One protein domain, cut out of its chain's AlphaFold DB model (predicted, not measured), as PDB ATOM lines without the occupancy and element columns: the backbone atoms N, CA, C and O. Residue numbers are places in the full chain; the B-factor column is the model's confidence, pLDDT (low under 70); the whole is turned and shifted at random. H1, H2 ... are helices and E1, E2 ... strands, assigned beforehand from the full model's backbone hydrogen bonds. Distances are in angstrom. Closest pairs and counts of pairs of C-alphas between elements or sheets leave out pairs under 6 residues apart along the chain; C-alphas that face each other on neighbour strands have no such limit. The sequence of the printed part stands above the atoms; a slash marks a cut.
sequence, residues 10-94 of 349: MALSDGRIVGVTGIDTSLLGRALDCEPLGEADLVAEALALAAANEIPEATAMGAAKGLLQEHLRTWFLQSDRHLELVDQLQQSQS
ATOM      1  N   MET A  10     140.739 167.785 192.235       94.19
ATOM      2  CA  MET A  10     139.620 168.360 191.495       94.19
ATOM      3  C   MET A  10     139.710 169.879 191.535       94.19
ATOM      4  O   MET A  10     139.659 170.482 192.607       94.19
ATOM      5  N   ALA A  11     139.777 170.500 190.364       92.81
ATOM      6  CA  ALA A  11     139.682 171.943 190.228       92.81
ATOM      7  C   ALA A  11     138.211 172.364 190.110       92.81
ATOM      8  O   ALA A  11     137.491 171.901 189.218       92.81
ATOM      9  N   LEU A  12     137.771 173.259 190.999       90.75
ATOM     10  CA  LEU A  12     136.398 173.762 191.065       90.75
ATOM     11  C   LEU A  12     136.341 175.267 190.758       90.75
ATOM     12  O   LEU A  12     137.129 176.042 191.287       90.75
ATOM     13  N   SER A  13     135.367 175.680 189.946       89.69
ATOM     14  CA  SER A  13     135.012 177.081 189.685       89.69
ATOM     15  C   SER A  13     133.494 177.201 189.595       89.69
ATOM     16  O   SER A  13     132.873 176.487 188.809       89.69
ATOM     17  N   ASP A  14     132.889 178.076 190.401       87.25
ATOM     18  CA  ASP A  14     131.439 178.340 190.412       87.25
ATOM     19  C   ASP A  14     130.567 177.065 190.476       87.25
ATOM     20  O   ASP A  14     129.601 176.894 189.730       87.25
ATOM     21  N   GLY A  15     130.943 176.106 191.335       87.31
ATOM     22  CA  GLY A  15     130.228 174.827 191.483       87.31
ATOM     23  C   GLY A  15     130.406 173.856 190.304       87.31
ATOM     24  O   GLY A  15     129.695 172.849 190.198       87.31
ATOM     25  N   ARG A  16     131.350 174.140 189.402       91.94
ATOM     26  CA  ARG A  16     131.692 173.303 188.252       91.94
ATOM     27  C   ARG A  16     133.112 172.775 188.370       91.94
ATOM     28  O   ARG A  16     134.018 173.474 188.799       91.94
ATOM     29  N   ILE A  17     133.291 171.539 187.944       94.00
ATOM     30  CA  ILE A  17     134.570 170.854 187.845       94.00
ATOM     31  C   ILE A  17     135.178 171.249 186.507       94.00
ATOM     32  O   ILE A  17     134.622 170.937 185.448       94.00
ATOM     33  N   VAL A  18     136.284 171.977 186.576       93.88
ATOM     34  CA  VAL A  18     137.000 172.517 185.412       93.88
ATOM     35  C   VAL A  18     138.270 171.733 185.090       93.88
ATOM     36  O   VAL A  18     138.833 171.934 184.020       93.88
ATOM     37  N   GLY A  19     138.686 170.833 185.984       93.75
ATOM     38  CA  GLY A  19     139.830 169.946 185.803       93.75
ATOM     39  C   GLY A  19     139.849 168.833 186.848       93.75
ATOM     40  O   GLY A  19     139.301 168.993 187.945       93.75
ATOM     41  N   VAL A  20     140.445 167.701 186.490       95.81
ATOM     42  CA  VAL A  20     140.657 166.543 187.365       95.81
ATOM     43  C   VAL A  20     141.983 165.878 187.006       95.81
ATOM     44  O   VAL A  20     142.129 165.379 185.893       95.81
ATOM     45  N   THR A  21     142.919 165.803 187.946       95.69
ATOM     46  CA  THR A  21     144.233 165.161 187.760       95.69
ATOM     47  C   THR A  21     144.404 163.981 188.717       95.69
ATOM     48  O   THR A  21     143.701 163.873 189.717       95.69
ATOM     49  N   GLY A  22     145.323 163.059 188.414       94.62
ATOM     50  CA  GLY A  22     145.583 161.863 189.237       94.62
ATOM     51  C   GLY A  22     144.719 160.641 188.891       94.62
ATOM     52  O   GLY A  22     145.011 159.538 189.346       94.62
ATOM     53  N   ILE A  23     143.712 160.806 188.027       95.94
ATOM     54  CA  ILE A  23     142.981 159.698 187.398       95.94
ATOM     55  C   ILE A  23     143.727 159.256 186.132       95.94
ATOM     56  O   ILE A  23     144.147 160.093 185.338       95.94
ATOM     57  N   ASP A  24     143.868 157.942 185.923       96.12
ATOM     58  CA  ASP A  24     144.465 157.377 184.703       96.12
ATOM     59  C   ASP A  24     143.594 157.686 183.472       96.12
ATOM     60  O   ASP A  24     142.589 157.019 183.208       96.12
ATOM     61  N   THR A  25     143.995 158.694 182.698       96.88
ATOM     62  CA  THR A  25     143.279 159.167 181.506       96.88
ATOM     63  C   THR A  25     143.284 158.153 180.357       96.88
ATOM     64  O   THR A  25     142.405 158.206 179.499       96.88
ATOM     65  N   SER A  26     144.149 157.127 180.380       97.06
ATOM     66  CA  SER A  26     144.103 156.027 179.400       97.06
ATOM     67  C   SER A  26     142.819 155.190 179.491       97.06
ATOM     68  O   SER A  26     142.420 154.517 178.534       97.06
ATOM     69  N   LEU A  27     142.136 155.224 180.642       97.12
ATOM     70  CA  LEU A  27     140.806 154.638 180.803       97.12
ATOM     71  C   LEU A  27     139.767 155.334 179.920       97.12
ATOM     72  O   LEU A  27     138.827 154.680 179.471       97.12
ATOM     73  N   LEU A  28     139.944 156.628 179.641       97.38
ATOM     74  CA  LEU A  28     139.018 157.398 178.821       97.38
ATOM     75  C   LEU A  28     139.109 157.004 177.347       97.38
ATOM     76  O   LEU A  28     138.072 156.756 176.736       97.38
ATOM     77  N   GLY A  29     140.324 156.844 176.812       96.44
ATOM     78  CA  GLY A  29     140.528 156.310 175.461       96.44
ATOM     79  C   GLY A  29     139.863 154.941 175.288       96.44
ATOM     80  O   GLY A  29     139.086 154.731 174.361       96.44
ATOM     81  N   ARG A  30     140.033 154.040 176.267       97.00
ATOM     82  CA  ARG A  30     139.341 152.737 176.277       97.00
ATOM     83  C   ARG A  30     137.817 152.857 176.309       97.00
ATOM     84  O   ARG A  30     137.144 152.097 175.623       97.00
ATOM     85  N   ALA A  31     137.270 153.775 177.105       97.12
ATOM     86  CA  ALA A  31     135.824 153.991 177.195       97.12
ATOM     87  C   ALA A  31     135.227 154.563 175.897       97.12
ATOM     88  O   ALA A  31     134.051 154.340 175.614       97.12
ATOM     89  N   LEU A  32     136.036 155.285 175.120       97.56
ATOM     90  CA  LEU A  32     135.654 155.925 173.862       97.56
ATOM     91  C   LEU A  32     136.095 155.145 172.611       97.56
ATOM     92  O   LEU A  32     135.836 155.608 171.504       97.56
ATOM     93  N   ASP A  33     136.717 153.974 172.783       97.31
ATOM     94  CA  ASP A  33     137.281 153.140 171.709       97.31
ATOM     95  C   ASP A  33     138.290 153.893 170.815       97.31
ATOM     96  O   ASP A  33     138.272 153.805 169.587       97.31
ATOM     97  N   CYS A  34     139.180 154.669 171.440       97.00
ATOM     98  CA  CYS A  34     140.238 155.422 170.768       97.00
ATOM     99  C   CYS A  34     141.569 155.384 171.539       97.00
ATOM    100  O   CYS A  34     141.634 155.027 172.718       97.00
ATOM    101  N   GLU A  35     142.661 155.737 170.857       97.44
ATOM    102  CA  GLU A  35     143.981 155.842 171.486       97.44
ATOM    103  C   GLU A  35     144.048 157.099 172.371       97.44
ATOM    104  O   GLU A  35     143.672 158.180 171.903       97.44
ATOM    105  N   PRO A  36     144.528 156.992 173.626       97.19
ATOM    106  CA  PRO A  36     144.689 158.150 174.499       97.19
ATOM    107  C   PRO A  36     145.752 159.113 173.953       97.19
ATOM    108  O   PRO A  36     146.750 158.696 173.360       97.19
ATOM    109  N   LEU A  37     145.558 160.409 174.190       97.25
ATOM    110  CA  LEU A  37     146.470 161.479 173.774       97.25
ATOM    111  C   LEU A  37     147.475 161.852 174.868       97.25
ATOM    112  O   LEU A  37     148.496 162.476 174.573       97.25
ATOM    113  N   GLY A  38     147.243 161.389 176.099       95.62
ATOM    114  CA  GLY A  38     148.204 161.480 177.195       95.62
ATOM    115  C   GLY A  38     148.148 162.796 177.965       95.62
ATOM    116  O   GLY A  38     149.135 163.157 178.610       95.62
ATOM    117  N   GLU A  39     147.019 163.502 177.926       96.25
ATOM    118  CA  GLU A  39     146.767 164.615 178.833       96.25
ATOM    119  C   GLU A  39     146.693 164.103 180.277       96.25
ATOM    120  O   GLU A  39     146.138 163.038 180.570       96.25
ATOM    121  N   ALA A  40     147.270 164.873 181.200       94.44
ATOM    122  CA  ALA A  40     147.254 164.549 182.628       94.44
ATOM    123  C   ALA A  40     145.922 164.917 183.306       94.44
ATOM    124  O   ALA A  40     145.598 164.384 184.368       94.44
ATOM    125  N   ASP A  41     145.182 165.852 182.709       95.31
ATOM    126  CA  ASP A  41     143.876 166.300 183.173       95.31
ATOM    127  C   ASP A  41     142.764 165.574 182.405       95.31
ATOM    128  O   ASP A  41     142.754 165.547 181.175       95.31
ATOM    129  N   LEU A  42     141.812 164.990 183.130       96.88
ATOM    130  CA  LEU A  42     140.738 164.178 182.564       96.88
ATOM    131  C   LEU A  42     139.778 164.989 181.681       96.88
ATOM    132  O   LEU A  42     139.260 164.460 180.699       96.88
ATOM    133  N   VAL A  43     139.521 166.255 182.025       95.94
ATOM    134  CA  VAL A  43     138.657 167.137 181.226       95.94
ATOM    135  C   VAL A  43     139.391 167.542 179.950       95.94
ATOM    136  O   VAL A  43     138.801 167.491 178.871       95.94
ATOM    137  N   ALA A  44     140.678 167.881 180.050       95.19
ATOM    138  CA  ALA A  44     141.517 168.183 178.895       95.19
ATOM    139  C   ALA A  44     141.632 166.983 177.940       95.19
ATOM    140  O   ALA A  44     141.397 167.155 176.743       95.19
ATOM    141  N   GLU A  45     141.888 165.773 178.459       97.19
ATOM    142  CA  GLU A  45     141.933 164.541 177.657       97.19
ATOM    143  C   GLU A  45     140.611 164.332 176.911       97.19
ATOM    144  O   GLU A  45     140.607 164.071 175.711       97.19
ATOM    145  N   ALA A  46     139.469 164.486 177.592       97.50
ATOM    146  CA  ALA A  46     138.155 164.297 176.980       97.50
ATOM    147  C   ALA A  46     137.928 165.229 175.786       97.50
ATOM    148  O   ALA A  46     137.458 164.795 174.733       97.50
ATOM    149  N   LEU A  47     138.280 166.507 175.938       96.31
ATOM    150  CA  LEU A  47     138.145 167.503 174.878       96.31
ATOM    151  C   LEU A  47     139.129 167.250 173.732       96.31
ATOM    152  O   LEU A  47     138.754 167.372 172.565       96.31
ATOM    153  N   ALA A  48     140.363 166.856 174.050       96.44
ATOM    154  CA  ALA A  48     141.371 166.518 173.055       96.44
ATOM    155  C   ALA A  48     140.951 165.286 172.233       96.44
ATOM    156  O   ALA A  48     140.999 165.321 171.002       96.44
ATOM    157  N   LEU A  49     140.456 164.231 172.890       97.44
ATOM    158  CA  LEU A  49     139.950 163.025 172.231       97.44
ATOM    159  C   LEU A  49     138.718 163.312 171.375       97.44
ATOM    160  O   LEU A  49     138.629 162.788 170.263       97.44
ATOM    161  N   ALA A  50     137.804 164.162 171.858       97.12
ATOM    162  CA  ALA A  50     136.644 164.608 171.090       97.12
ATOM    163  C   ALA A  50     137.063 165.294 169.784       97.12
ATOM    164  O   ALA A  50     136.601 164.917 168.705       97.12
ATOM    165  N   ALA A  51     137.992 166.247 169.873       96.75
ATOM    166  CA  ALA A  51     138.488 166.989 168.721       96.75
ATOM    167  C   ALA A  51     139.278 166.108 167.737       96.75
ATOM    168  O   ALA A  51     139.104 166.240 166.527       96.75
ATOM    169  N   ALA A  52     140.136 165.211 168.233       97.62
ATOM    170  CA  ALA A  52     141.011 164.389 167.395       97.62
ATOM    171  C   ALA A  52     140.281 163.249 166.664       97.62
ATOM    172  O   ALA A  52     140.709 162.857 165.580       97.62
ATOM    173  N   ASN A  53     139.198 162.721 167.246       96.75
ATOM    174  CA  ASN A  53     138.490 161.540 166.735       96.75
ATOM    175  C   ASN A  53     137.082 161.855 166.199       96.75
ATOM    176  O   ASN A  53     136.305 160.935 165.957       96.75
ATOM    177  N   GLU A  54     136.733 163.138 166.042       96.00
ATOM    178  CA  GLU A  54     135.398 163.594 165.610       96.00
ATOM    179  C   GLU A  54     134.249 163.057 166.494       96.00
ATOM    180  O   GLU A  54     133.113 162.876 166.047       96.00
ATOM    181  N   ILE A  55     134.526 162.811 167.780       96.81
ATOM    182  CA  ILE A  55     133.525 162.368 168.758       96.81
ATOM    183  C   ILE A  55     132.788 163.610 169.283       96.81
ATOM    184  O   ILE A  55     133.435 164.605 169.615       96.81
ATOM    185  N   PRO A  56     131.447 163.587 169.423       96.56
ATOM    186  CA  PRO A  56     130.728 164.695 170.042       96.56
ATOM    187  C   PRO A  56     131.267 165.005 171.446       96.56
ATOM    188  O   PRO A  56     131.354 164.107 172.285       96.56
ATOM    189  N   GLU A  57     131.563 166.278 171.734       95.44
ATOM    190  CA  GLU A  57     132.122 166.699 173.032       95.44
ATOM    191  C   GLU A  57     131.285 166.199 174.218       95.44
ATOM    192  O   GLU A  57     131.831 165.732 175.211       95.44
ATOM    193  N   ALA A  58     129.953 166.223 174.101       94.25
ATOM    194  CA  ALA A  58     129.050 165.727 175.140       94.25
ATOM    195  C   ALA A  58     129.270 164.238 175.467       94.25
ATOM    196  O   ALA A  58     129.189 163.851 176.632       94.25
ATOM    197  N   THR A  59     129.584 163.415 174.463       96.44
ATOM    198  CA  THR A  59     129.876 161.987 174.642       96.44
ATOM    199  C   THR A  59     131.191 161.795 175.392       96.44
ATOM    200  O   THR A  59     131.229 161.060 176.379       96.44
ATOM    201  N   ALA A  60     132.250 162.499 174.982       96.94
ATOM    202  CA  ALA A  60     133.550 162.421 175.650       96.94
ATOM    203  C   ALA A  60     133.483 162.935 177.098       96.94
ATOM    204  O   ALA A  60     133.966 162.279 178.021       96.94
ATOM    205  N   MET A  61     132.797 164.060 177.319       96.44
ATOM    206  CA  MET A  61     132.569 164.618 178.654       96.44
ATOM    207  C   MET A  61     131.706 163.702 179.533       96.44
ATOM    208  O   MET A  61     131.947 163.606 180.735       96.44
ATOM    209  N   GLY A  62     130.725 163.002 178.954       95.69
ATOM    210  CA  GLY A  62     129.936 161.985 179.652       95.69
ATOM    211  C   GLY A  62     130.783 160.796 180.113       95.69
ATOM    212  O   GLY A  62     130.648 160.354 181.253       95.69
ATOM    213  N   ALA A  63     131.709 160.325 179.274       97.44
ATOM    214  CA  ALA A  63     132.647 159.265 179.644       97.44
ATOM    215  C   ALA A  63     133.624 159.716 180.748       97.44
ATOM    216  O   ALA A  63     133.813 159.001 181.733       97.44
ATOM    217  N   ALA A  64     134.170 160.934 180.647       97.44
ATOM    218  CA  ALA A  64     135.010 161.527 181.689       97.44
ATOM    219  C   ALA A  64     134.265 161.654 183.028       97.44
ATOM    220  O   ALA A  64     134.785 161.272 184.078       97.44
ATOM    221  N   LYS A  65     133.008 162.113 182.992       97.44
ATOM    222  CA  LYS A  65     132.124 162.154 184.162       97.44
ATOM    223  C   LYS A  65     131.957 160.769 184.796       97.44
ATOM    224  O   LYS A  65     132.077 160.660 186.012       97.44
ATOM    225  N   GLY A  66     131.709 159.732 183.997       96.56
ATOM    226  CA  GLY A  66     131.559 158.360 184.491       96.56
ATOM    227  C   GLY A  66     132.815 157.845 185.203       96.56
ATOM    228  O   GLY A  66     132.720 157.290 186.296       96.56
ATOM    229  N   LEU A  67     134.001 158.100 184.637       97.00
ATOM    230  CA  LEU A  67     135.275 157.741 185.273       97.00
ATOM    231  C   LEU A  67     135.494 158.479 186.595       97.00
ATOM    232  O   LEU A  67     135.915 157.866 187.577       97.00
ATOM    233  N   LEU A  68     135.180 159.774 186.637       97.00
ATOM    234  CA  LEU A  68     135.242 160.553 187.870       97.00
ATOM    235  C   LEU A  68     134.275 160.009 188.933       97.00
ATOM    236  O   LEU A  68     134.663 159.873 190.090       97.00
ATOM    237  N   GLN A  69     133.036 159.677 188.560       96.69
ATOM    238  CA  GLN A  69     132.048 159.115 189.487       96.69
ATOM    239  C   GLN A  69     132.517 157.790 190.095       96.69
ATOM    240  O   GLN A  69     132.296 157.558 191.279       96.69
ATOM    241  N   GLU A  70     133.193 156.940 189.321       95.19
ATOM    242  CA  GLU A  70     133.759 155.687 189.834       95.19
ATOM    243  C   GLU A  70     134.874 155.927 190.868       95.19
ATOM    244  O   GLU A  70     134.906 155.289 191.926       95.19
ATOM    245  N   HIS A  71     135.753 156.901 190.611       95.44
ATOM    246  CA  HIS A  71     136.817 157.269 191.551       95.44
ATOM    247  C   HIS A  71     136.256 157.908 192.823       95.44
ATOM    248  O   HIS A  71     136.643 157.519 193.924       95.44
ATOM    249  N   LEU A  72     135.296 158.830 192.684       95.31
ATOM    250  CA  LEU A  72     134.598 159.434 193.819       95.31
ATOM    251  C   LEU A  72     133.888 158.374 194.659       95.31
ATOM    252  O   LEU A  72     134.024 158.385 195.879       95.31
ATOM    253  N   ARG A  73     133.183 157.428 194.029       94.75
ATOM    254  CA  ARG A  73     132.524 156.318 194.726       94.75
ATOM    255  C   ARG A  73     133.527 155.525 195.551       94.75
ATOM    256  O   ARG A  73     133.313 155.321 196.743       94.75
ATOM    257  N   THR A  74     134.641 155.131 194.940       93.81
ATOM    258  CA  THR A  74     135.689 154.376 195.636       93.81
ATOM    259  C   THR A  74     136.259 155.170 196.816       93.81
ATOM    260  O   THR A  74     136.411 154.618 197.903       93.81
ATOM    261  N   TRP A  75     136.496 156.473 196.640       94.06
ATOM    262  CA  TRP A  75     136.961 157.371 197.701       94.06
ATOM    263  C   TRP A  75     135.948 157.519 198.849       94.06
ATOM    264  O   TRP A  75     136.326 157.452 200.018       94.06
ATOM    265  N   PHE A  76     134.645 157.641 198.563       92.75
ATOM    266  CA  PHE A  76     133.604 157.722 199.598       92.75
ATOM    267  C   PHE A  76     133.557 156.476 200.490       92.75
ATOM    268  O   PHE A  76     133.249 156.585 201.679       92.75
ATOM    269  N   LEU A  77     133.882 155.306 199.935       93.56
ATOM    270  CA  LEU A  77     133.902 154.034 200.660       93.56
ATOM    271  C   LEU A  77     135.153 153.854 201.541       93.56
ATOM    272  O   LEU A  77     135.168 152.964 202.394       93.56
ATOM    273  N   GLN A  78     136.186 154.689 201.388       92.19
ATOM    274  CA  GLN A  78     137.374 154.652 202.244       92.19
ATOM    275  C   GLN A  78     137.062 155.245 203.627       92.19
ATOM    276  O   GLN A  78     136.550 156.362 203.756       92.19
ATOM    277  N   SER A  79     137.371 154.497 204.691       87.25
ATOM    278  CA  SER A  79     137.119 154.928 206.076       87.25
ATOM    279  C   SER A  79     138.120 155.967 206.586       87.25
ATOM    280  O   SER A  79     137.825 156.679 207.540       87.25
ATOM    281  N   ASP A  80     139.291 156.044 205.963       88.56
ATOM    282  CA  ASP A  80     140.405 156.951 206.254       88.56
ATOM    283  C   ASP A  80     140.571 158.049 205.194       88.56
ATOM    284  O   ASP A  80     141.604 158.716 205.142       88.56
ATOM    285  N   ARG A  81     139.545 158.256 204.358       90.06
ATOM    286  CA  ARG A  81     139.548 159.287 203.320       90.06
ATOM    287  C   ARG A  81     139.890 160.661 203.894       90.06
ATOM    288  O   ARG A  81     139.376 161.071 204.937       90.06
ATOM    289  N   HIS A  82     140.720 161.389 203.162       90.12
ATOM    290  CA  HIS A  82     141.117 162.750 203.482       90.12
ATOM    291  C   HIS A  82     140.662 163.693 202.368       90.12
ATOM    292  O   HIS A  82     140.677 163.326 201.193       90.12
ATOM    293  N   LEU A  83     140.260 164.902 202.750       91.31
ATOM    294  CA  LEU A  83     139.949 165.997 201.839       91.31
ATOM    295  C   LEU A  83     140.748 167.214 202.291       91.31
ATOM    296  O   LEU A  83     140.634 167.640 203.439       91.31
ATOM    297  N   GLU A  84     141.530 167.777 201.381       92.62
ATOM    298  CA  GLU A  84     142.220 169.045 201.581       92.62
ATOM    299  C   GLU A  84     141.635 170.073 200.615       92.62
ATOM    300  O   GLU A  84     141.519 169.816 199.418       92.62
ATOM    301  N   LEU A  85     141.235 171.229 201.144       90.25
ATOM    302  CA  LEU A  85     140.778 172.353 200.335       90.25
ATOM    303  C   LEU A  85     141.964 173.285 200.117       90.25
ATOM    304  O   LEU A  85     142.476 173.877 201.068       90.25
ATOM    305  N   VAL A  86     142.407 173.394 198.867       89.25
ATOM    306  CA  VAL A  86     143.520 174.262 198.484       89.25
ATOM    307  C   VAL A  86     142.962 175.451 197.711       89.25
ATOM    308  O   VAL A  86     142.552 175.319 196.559       89.25
ATOM    309  N   ASP A  87     142.976 176.628 198.334       80.75
ATOM    310  CA  ASP A  87     142.568 177.871 197.681       80.75
ATOM    311  C   ASP A  87     143.653 178.322 196.697       80.75
ATOM    312  O   ASP A  87     144.593 179.047 197.038       80.75
ATOM    313  N   GLN A  88     143.531 177.885 195.445       72.81
ATOM    314  CA  GLN A  88     144.309 178.422 194.335       72.81
ATOM    315  C   GLN A  88     143.400 179.237 193.421       72.81
ATOM    316  O   GLN A  88     142.383 178.750 192.936       72.81
ATOM    317  N   LEU A  89     143.801 180.479 193.134       54.75
ATOM    318  CA  LEU A  89     143.210 181.280 192.062       54.75
ATOM    319  C   LEU A  89     143.612 180.671 190.711       54.75
ATOM    320  O   LEU A  89     144.537 181.146 190.052       54.75
ATOM    321  N   GLN A  90     142.952 179.589 190.307       58.22
ATOM    322  CA  GLN A  90     143.131 179.031 188.976       58.22
ATOM    323  C   GLN A  90     142.366 179.876 187.953       58.22
ATOM    324  O   GLN A  90     141.139 179.955 187.959       58.22
ATOM    325  N   GLN A  91     143.105 180.496 187.032       53.88
ATOM    326  CA  GLN A  91     142.556 181.120 185.826       53.88
ATOM    327  C   GLN A  91     142.244 180.045 184.774       53.88
ATOM    328  O   GLN A  91     142.842 180.019 183.701       53.88
ATOM    329  N   SER A  92     141.331 179.125 185.071       56.62
ATOM    330  CA  SER A  92     140.985 178.050 184.136       56.62
ATOM    331  C   SER A  92     139.774 178.456 183.297       56.62
ATOM    332  O   SER A  92     138.629 178.313 183.711       56.62
ATOM    333  N   GLN A  93     140.037 178.964 182.089       53.56
ATOM    334  CA  GLN A  93     139.044 179.350 181.073       53.56
ATOM    335  C   GLN A  93     138.463 178.148 180.302       53.56
ATOM    336  O   GLN A  93     138.216 178.249 179.097       53.56
ATOM    337  N   SER A  94     138.266 176.985 180.932       58.81
ATOM    338  CA  SER A  94     137.617 175.895 180.200       58.81
ATOM    339  C   SER A  94     136.139 176.229 180.016       58.81
ATOM    340  O   SER A  94     135.361 176.237 180.970       58.81
TER     341      SER A  94
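AT A GLANCE: This is residues 10 to 94 of the 349 residues of an uncharacterized protein of Acidobacteria bacterium (UniProt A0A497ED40). Two helices, H2 and the longer H3, fold back on each other as a helical hairpin, and the short H1 packs across both, so that the three make a small triangle of helices; a little two-stranded hairpin, E1 and E2, sits at the first end of H2. The last part of H3 and the residues after it, 72 to 84, stick out, and the stretch from 77 to 94 loops back past the strand hairpin as a tail with no named element. The printed part has 85 residues, with named elements in the order E1, E2, H1, H2, H3; the sheet E1 - E2 is antiparallel and the class is mixed, helices and strands. The whole is compact, with a radius of gyration of the C-alphas of 13.5 A and spans of 39 by 30 by 19 A.

IN THESE COORDINATES: Strand E1 covers residues 10 to 13, with C-alpha 10 at (139.620, 168.360, 191.495). Strand E2, residues 16 to 21, is 15.0 A long from first to last C-alpha. Helix H1 covers residues 26 to 32 and measures 10.1 A. Helix H2, residues 42 to 52, is 15.2 A long and begins with C-alpha 42 at (140.738, 164.178, 182.564). Helix H3, residues 57 to 76, is 28.1 A long and ends with C-alpha 76 at (133.604, 157.722, 199.598).

HOW THE PARTS SIT: E1 and E2 form a hairpin, antiparallel at 155 degrees, with N 11 and O 19 at 2.9 A and N 13 and O 16 at 2.8 A, within hydrogen-bond range. The closest C-alphas of E2 and H2 are those of Val 20 and Leu 42, 5.4 A apart. H1 touches H2 at a steep tilt of 50 degrees, the same way, with the C-alphas of Leu 28 and Ala 46 closest at 7.2 A. H1 touches residues 60 to 67 of H3, also at a steep tilt of 50 degrees but opposite ways; the C-alphas of Leu 28 and Ala 64 are closest, 6.4 A apart. H2 touches residues 57 to 64 of H3 in a helical hairpin, opposite ways at a shallow tilt of 23 degrees, with the C-alphas of Ala 46 and Ala 60 closest at 5.1 A. The helix packing is only just mostly crossed, that is, at steep tilts: 1 of 3 touching pairs is at a shallow tilt. E2 and H3 are only just apart, their closest C-alphas 8.1 A from each other. In H1, H2 and H3 every O i to N i+4 pair is within hydrogen-bond range.

THE WHOLE: The C-alphas farthest apart are those of Glu 54 and Asp 80, at 41.5 A. The printed part has no cut. The links E1 to E2, E2 to H1 and H2 to H3 are tight, and the link H1 to H2 is short. The mean pLDDT of the printed part is 91.8, and residues 89 to 94 are under 70.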